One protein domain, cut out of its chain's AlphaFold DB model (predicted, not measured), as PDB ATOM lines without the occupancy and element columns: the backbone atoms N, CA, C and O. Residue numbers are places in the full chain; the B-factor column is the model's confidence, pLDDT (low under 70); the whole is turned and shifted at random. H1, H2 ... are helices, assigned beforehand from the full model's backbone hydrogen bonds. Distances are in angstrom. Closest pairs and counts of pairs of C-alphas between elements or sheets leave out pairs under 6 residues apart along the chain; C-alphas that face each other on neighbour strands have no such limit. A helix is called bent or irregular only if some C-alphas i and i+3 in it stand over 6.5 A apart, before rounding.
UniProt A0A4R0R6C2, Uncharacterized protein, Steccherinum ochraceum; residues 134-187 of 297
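This is residues 134 to 187 of the 297 residues of an uncharacterized protein of Steccherinum ochraceum (UniProt A0A4R0R6C2). Helix H1 bends into a V, short H2 folds back on its second arm, and a loop runs out and back, residues 173 to 180 sticking out. The printed part has 54 residues with two named helices, H1 then H2: all helix. It is only just compact, close to loose, with radius of gyration of the C-alphas 11.6 A and spans 34 by 25 by 17 A.

Find H1, residues 134 to 162, beginning at C-alpha 134 (123.810, 151.626, 123.665). Assigned as one helix by its hydrogen bonds, it is bent: C-alphas 147 and 150 are 9.4 A apart. H1a, residues 134 to 147, is 19.8 A long; H1b, residues 150 to 162, is 20.3 A long and irregular, with C-alphas 150 and 153 7.3 A apart. H2, residues 164 to 167, ends at C-alpha 167 (120.810, 152.952, 138.375).

H1a and H1b are close but not clearly touching, at a steep tilt of 57 degrees; their closest C-alphas, 145 and 152, are 5.3 A apart. H1b touches H2 with residues 156 to 161 alone, closest at C-alphas 160 and 167, 3.7 A. Every O i to N i+4 pair is within hydrogen-bond range in H1a, 8 of 9 in H1b.

The printed part has no cut; residues 167 to 184 have pLDDT under 70.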
ATOM      1  N   GLN A 134     122.617 152.081 122.954       89.44
ATOM      2  CA  GLN A 134     123.810 151.626 123.665       89.44
ATOM      3  C   GLN A 134     124.963 152.630 123.556       89.44
ATOM      4  O   GLN A 134     125.726 152.777 124.515       89.44
ATOM      5  N   ASP A 135     125.062 153.342 122.433       92.00
ATOM      6  CA  ASP A 135     126.078 154.374 122.230       92.00
ATOM      7  C   ASP A 135     125.729 155.625 123.037       92.00
ATOM      8  O   ASP A 135     126.593 156.161 123.728       92.00
ATOM      9  N   PHE A 136     124.449 156.017 123.092       93.06
ATOM     10  CA  PHE A 136     123.994 157.035 124.050       93.06
ATOM     11  C   PHE A 136     124.307 156.644 125.497       93.06
ATOM     12  O   PHE A 136     124.777 157.466 126.276       93.06
ATOM     13  N   ALA A 137     124.104 155.378 125.862       91.44
ATOM     14  CA  ALA A 137     124.409 154.898 127.203       91.44
ATOM     15  C   ALA A 137     125.911 154.920 127.524       91.44
ATOM     16  O   ALA A 137     126.285 155.070 128.691       91.44
ATOM     17  N   LYS A 138     126.778 154.715 126.526       91.75
ATOM     18  CA  LYS A 138     128.235 154.821 126.673       91.75
ATOM     19  C   LYS A 138     128.647 156.279 126.851       91.75
ATOM     20  O   LYS A 138     129.340 156.590 127.817       91.75
ATOM     21  N   ASP A 139     128.179 157.156 125.974       94.19
ATOM     22  CA  ASP A 139     128.541 158.574 125.988       94.19
ATOM     23  C   ASP A 139     128.008 159.276 127.230       94.19
ATOM     24  O   ASP A 139     128.728 160.025 127.886       94.19
ATOM     25  N   GLY A 140     126.786 158.944 127.636       94.81
ATOM     26  CA  GLY A 140     126.217 159.441 128.873       94.81
ATOM     27  C   GLY A 140     126.979 158.985 130.114       94.81
ATOM     28  O   GLY A 140     127.161 159.784 131.024       94.81
ATOM     29  N   ARG A 141     127.527 157.758 130.143       93.50
ATOM     30  CA  ARG A 141     128.450 157.341 131.218       93.50
ATOM     31  C   ARG A 141     129.738 158.158 131.216       93.50
ATOM     32  O   ARG A 141     130.223 158.510 132.288       93.50
ATOM     33  N   THR A 142     130.293 158.449 130.042       95.19
ATOM     34  CA  THR A 142     131.477 159.309 129.920       95.19
ATOM     35  C   THR A 142     131.186 160.700 130.478       95.19
ATOM     36  O   THR A 142     131.924 161.169 131.341       95.19
ATOM     37  N   LEU A 143     130.075 161.318 130.063       96.75
ATOM     38  CA  LEU A 143     129.658 162.632 130.550       96.75
ATOM     39  C   LEU A 143     129.383 162.621 132.059       96.75
ATOM     40  O   LEU A 143     129.846 163.502 132.775       96.75
ATOM     41  N   TYR A 144     128.678 161.603 132.555       96.00
ATOM     42  CA  TYR A 144     128.385 161.428 133.975       96.00
ATOM     43  C   TYR A 144     129.665 161.373 134.815       96.00
ATOM     44  O   TYR A 144     129.796 162.101 135.799       96.00
ATOM     45  N   ARG A 145     130.644 160.552 134.409       96.00
ATOM     46  CA  ARG A 145     131.931 160.447 135.114       96.00
ATOM     47  C   ARG A 145     132.729 161.744 135.033       96.00
ATOM     48  O   ARG A 145     133.309 162.141 136.037       96.00
ATOM     49  N   ALA A 146     132.719 162.426 133.888       96.56
ATOM     50  CA  ALA A 146     133.379 163.720 133.738       96.56
ATOM     51  C   ALA A 146     132.747 164.807 134.628       96.56
ATOM     52  O   ALA A 146     133.455 165.635 135.196       96.56
ATOM     53  N   MET A 147     131.422 164.782 134.799       97.19
ATOM     54  CA  MET A 147     130.705 165.715 135.666       97.19
ATOM     55  C   MET A 147     130.937 165.427 137.151       97.19
ATOM     56  O   MET A 147     131.319 166.329 137.889       97.19
ATOM     57  N   TYR A 148     130.740 164.188 137.604       95.69
ATOM     58  CA  TYR A 148     130.831 163.855 139.031       95.69
ATOM     59  C   TYR A 148     132.258 163.577 139.527       95.69
ATOM     60  O   TYR A 148     132.478 163.560 140.742       95.69
ATOM     61  N   GLY A 149     133.227 163.383 138.627       94.81
ATOM     62  CA  GLY A 149     134.622 163.099 138.971       94.81
ATOM     63  C   GLY A 149     134.745 161.885 139.895       94.81
ATOM     64  O   GLY A 149     134.072 160.871 139.702       94.81
ATOM     65  N   ASP A 150     135.548 162.020 140.950       93.44
ATOM     66  CA  ASP A 150     135.798 160.961 141.941       93.44
ATOM     67  C   ASP A 150     134.530 160.478 142.670       93.44
ATOM     68  O   ASP A 150     134.495 159.367 143.199       93.44
ATOM     69  N   ASN A 151     133.457 161.280 142.683       91.62
ATOM     70  CA  ASN A 151     132.194 160.911 143.323       91.62
ATOM     71  C   ASN A 151     131.253 160.110 142.415       91.62
ATOM     72  O   ASN A 151     130.225 159.635 142.902       91.62
ATOM     73  N   ALA A 152     131.573 159.947 141.127       92.56
ATOM     74  CA  ALA A 152     130.690 159.307 140.154       92.56
ATOM     75  C   ALA A 152     130.215 157.922 140.612       92.56
ATOM     76  O   ALA A 152     129.016 157.662 140.632       92.56
ATOM     77  N   ASP A 153     131.126 157.050 141.047       90.69
ATOM     78  CA  ASP A 153     130.760 155.685 141.444       90.69
ATOM     79  C   ASP A 153     129.890 155.659 142.706       90.69
ATOM     80  O   ASP A 153     128.972 154.847 142.811       90.69
ATOM     81  N   ARG A 154     130.115 156.586 143.645       91.06
ATOM     82  CA  ARG A 154     129.301 156.700 144.862       91.06
ATOM     83  C   ARG A 154     127.892 157.203 144.559       91.06
ATOM     84  O   ARG A 154     126.930 156.681 145.117       91.06
ATOM     85  N   VAL A 155     127.764 158.221 143.706       91.94
ATOM     86  CA  VAL A 155     126.448 158.729 143.295       91.94
ATOM     87  C   VAL A 155     125.722 157.665 142.476       91.94
ATOM     88  O   VAL A 155     124.540 157.444 142.711       91.94
ATOM     89  N   GLN A 156     126.419 156.944 141.593       89.31
ATOM     90  CA  GLN A 156     125.821 155.849 140.837       89.31
ATOM     91  C   GLN A 156     125.322 154.750 141.778       89.31
ATOM     92  O   GLN A 156     124.152 154.406 141.706       89.31
ATOM     93  N   ALA A 157     126.138 154.289 142.730       87.75
ATOM     94  CA  ALA A 157     125.720 153.284 143.709       87.75
ATOM     95  C   ALA A 157     124.469 153.704 144.501       87.75
ATOM     96  O   ALA A 157     123.585 152.886 144.729       87.75
ATOM     97  N   LEU A 158     124.358 154.987 144.874       90.00
ATOM     98  CA  LEU A 158     123.139 155.518 145.486       90.00
ATOM     99  C   LEU A 158     121.936 155.414 144.538       90.00
ATOM    100  O   LEU A 158     120.862 155.008 144.968       90.00
ATOM    101  N   LEU A 159     122.090 155.795 143.266       90.31
ATOM    102  CA  LEU A 159     121.009 155.707 142.279       90.31
ATOM    103  C   LEU A 159     120.568 154.254 142.040       90.31
ATOM    104  O   LEU A 159     119.375 154.005 141.883       90.31
ATOM    105  N   ASP A 160     121.513 153.314 142.036       85.25
ATOM    106  CA  ASP A 160     121.270 151.875 141.878       85.25
ATOM    107  C   ASP A 160     120.461 151.312 143.050       85.25
ATOM    108  O   ASP A 160     119.564 150.495 142.838       85.25
ATOM    109  N   ASP A 161     120.768 151.771 144.264       86.69
ATOM    110  CA  ASP A 161     120.132 151.332 145.505       86.69
ATOM    111  C   ASP A 161     118.698 151.866 145.644       86.69
ATOM    112  O   ASP A 161     117.778 151.107 145.947       86.69
ATOM    113  N   ILE A 162     118.475 153.157 145.359       89.25
ATOM    114  CA  ILE A 162     117.150 153.771 145.554       89.25
ATOM    115  C   ILE A 162     116.110 153.280 144.544       89.25
ATOM    116  O   ILE A 162     114.931 153.185 144.890       89.25
ATOM    117  N   TYR A 163     116.509 153.014 143.294       86.38
ATOM    118  CA  TYR A 163     115.612 152.476 142.276       86.38
ATOM    119  C   TYR A 163     116.387 151.909 141.073       86.38
ATOM    120  O   TYR A 163     117.060 152.666 140.370       86.38
ATOM    121  N   PRO A 164     116.228 150.617 140.734       81.44
ATOM    122  CA  PRO A 164     116.931 150.015 139.608       81.44
ATOM    123  C   PRO A 164     116.744 150.715 138.257       81.44
ATOM    124  O   PRO A 164     117.676 150.702 137.476       81.44
ATOM    125  N   ASP A 165     115.647 151.407 137.943       84.25
ATOM    126  CA  ASP A 165     115.619 152.128 136.652       84.25
ATOM    127  C   ASP A 165     116.521 153.375 136.660       84.25
ATOM    128  O   ASP A 165     117.069 153.748 135.618       84.25
ATOM    129  N   MET A 166     116.750 153.989 137.829       83.88
ATOM    130  CA  MET A 166     117.689 155.110 137.982       83.88
ATOM    131  C   MET A 166     119.140 154.666 137.788       83.88
ATOM    132  O   MET A 166     119.954 155.444 137.282       83.88
ATOM    133  N   GLY A 167     119.447 153.418 138.157       68.75
ATOM    134  CA  GLY A 167     120.810 152.952 138.375       68.75
ATOM    135  C   GLY A 167     121.192 151.564 137.836       68.75
ATOM    136  O   GLY A 167     122.353 151.211 137.766       68.75
ATOM    137  N   LEU A 168     120.293 150.739 137.338       62.06
ATOM    138  CA  LEU A 168     120.600 149.344 137.022       62.06
ATOM    139  C   LEU A 168     119.788 148.816 135.837       62.06
ATOM    140  O   LEU A 168     118.648 148.388 135.986       62.06
ATOM    141  N   TYR A 169     120.430 148.683 134.671       49.34
ATOM    142  CA  TYR A 169     119.942 147.742 133.663       49.34
ATOM    143  C   TYR A 169     120.488 146.353 133.991       49.34
ATOM    144  O   TYR A 169     121.591 145.976 133.585       49.34
ATOM    145  N   SER A 170     119.733 145.570 134.759       49.00
ATOM    146  CA  SER A 170     120.088 144.172 134.966       49.00
ATOM    147  C   SER A 170     119.509 143.328 133.835       49.00
ATOM    148  O   SER A 170     118.321 143.027 133.815       49.00
ATOM    149  N   THR A 171     120.359 142.834 132.935       47.44
ATOM    150  CA  THR A 171     120.006 141.709 132.043       47.44
ATOM    151  C   THR A 171     119.884 140.372 132.799       47.44
ATOM    152  O   THR A 171     119.846 139.307 132.186       47.44
ATOM    153  N   ARG A 172     119.785 140.384 134.139       44.72
ATOM    154  CA  ARG A 172     119.784 139.179 134.987       44.72
ATOM    155  C   ARG A 172     118.581 138.259 134.857       44.72
ATOM    156  O   ARG A 172     118.547 137.265 135.574       44.72
ATOM    157  N   LEU A 173     117.622 138.508 133.971       44.12
ATOM    158  CA  LEU A 173     116.466 137.623 133.914       44.12
ATOM    159  C   LEU A 173     116.706 136.265 133.238       44.12
ATOM    160  O   LEU A 173     115.854 135.413 133.442       44.12
ATOM    161  N   LEU A 174     117.822 135.977 132.538       43.22
ATOM    162  CA  LEU A 174     117.976 134.643 131.905       43.22
ATOM    163  C   LEU A 174     119.382 134.006 131.775       43.22
ATOM    164  O   LEU A 174     119.452 132.901 131.241       43.22
ATOM    165  N   VAL A 175     120.503 134.587 132.242       44.69
ATOM    166  CA  VAL A 175     121.822 133.905 132.106       44.69
ATOM    167  C   VAL A 175     122.747 134.106 133.325       44.69
ATOM    168  O   VAL A 175     123.278 135.201 133.507       44.69
ATOM    169  N   PRO A 176     123.030 133.062 134.133       44.53
ATOM    170  CA  PRO A 176     123.871 133.160 135.338       44.53
ATOM    171  C   PRO A 176     125.390 133.317 135.117       44.53
ATOM    172  O   PRO A 176     126.136 133.290 136.089       44.53
ATOM    173  N   ALA A 177     125.892 133.437 133.883       44.38
ATOM    174  CA  ALA A 177     127.296 133.110 133.590       44.38
ATOM    175  C   ALA A 177     128.191 134.262 133.094       44.38
ATOM    176  O   ALA A 177     129.334 134.011 132.718       44.38
ATOM    177  N   ARG A 178     127.723 135.516 133.075       44.59
ATOM    178  CA  ARG A 178     128.543 136.655 132.617       44.59
ATOM    179  C   ARG A 178     128.383 137.874 133.523       44.59
ATOM    180  O   ARG A 178     127.506 138.708 133.340       44.59
ATOM    181  N   ALA A 179     129.235 137.929 134.544       45.47
ATOM    182  CA  ALA A 179     129.337 139.014 135.520       45.47
ATOM    183  C   ALA A 179     130.019 140.289 134.967       45.47
ATOM    184  O   ALA A 179     130.266 141.222 135.720       45.47
ATOM    185  N   ASP A 180     130.321 140.349 133.667       45.53
ATOM    186  CA  ASP A 180     131.083 141.421 133.012       45.53
ATOM    187  C   ASP A 180     130.211 142.517 132.363       45.53
ATOM    188  O   ASP A 180     130.747 143.460 131.783       45.53
ATOM    189  N   ARG A 181     128.873 142.436 132.449       50.19
ATOM    190  CA  ARG A 181     127.955 143.399 131.799       50.19
ATOM    191  C   ARG A 181     126.798 143.876 132.675       50.19
ATOM    192  O   ARG A 181     125.655 143.928 132.221       50.19
ATOM    193  N   ILE A 182     127.069 144.259 133.919       50.81
ATOM    194  CA  ILE A 182     126.105 145.095 134.643       50.81
ATOM    195  C   ILE A 182     126.320 146.538 134.186       50.81
ATOM    196  O   ILE A 182     127.277 147.196 134.582       50.81
ATOM    197  N   GLN A 183     125.446 147.007 133.297       57.09
ATOM    198  CA  GLN A 183     125.418 148.402 132.882       57.09
ATOM    199  C   GLN A 183     124.532 149.167 133.867       57.09
ATOM    200  O   GLN A 183     123.306 149.045 133.843       57.09
ATOM    201  N   THR A 184     125.164 149.915 134.769       62.69
ATOM    202  CA  THR A 184     124.471 150.758 135.745       62.69
ATOM    203  C   THR A 184     124.088 152.121 135.143       62.69
ATOM    204  O   THR A 184     124.623 152.564 134.118       62.69
ATOM    205  N   GLY A 185     123.092 152.763 135.742       73.12
ATOM    206  CA  GLY A 185     122.444 154.006 135.354       73.12
ATOM    207  C   GLY A 185     121.669 153.937 134.050       73.12
ATOM    208  O   GLY A 185     121.975 154.726 133.166       73.12
ATOM    209  N   TRP A 186     120.684 153.042 133.888       85.88
ATOM    210  CA  TRP A 186     119.906 153.029 132.640       85.88
ATOM    211  C   TRP A 186     119.256 154.387 132.376       85.88
ATOM    212  O   TRP A 186     119.637 155.049 131.414       85.88
ATOM    213  N   PHE A 187     118.351 154.847 133.244       92.12
ATOM    214  CA  PHE A 187     117.701 156.139 133.052       92.12
ATOM    215  C   PHE A 187     118.702 157.290 133.178       92.12
ATOM    216  O   PHE A 187     118.781 158.124 132.279       92.12
TER     217      PHE A 187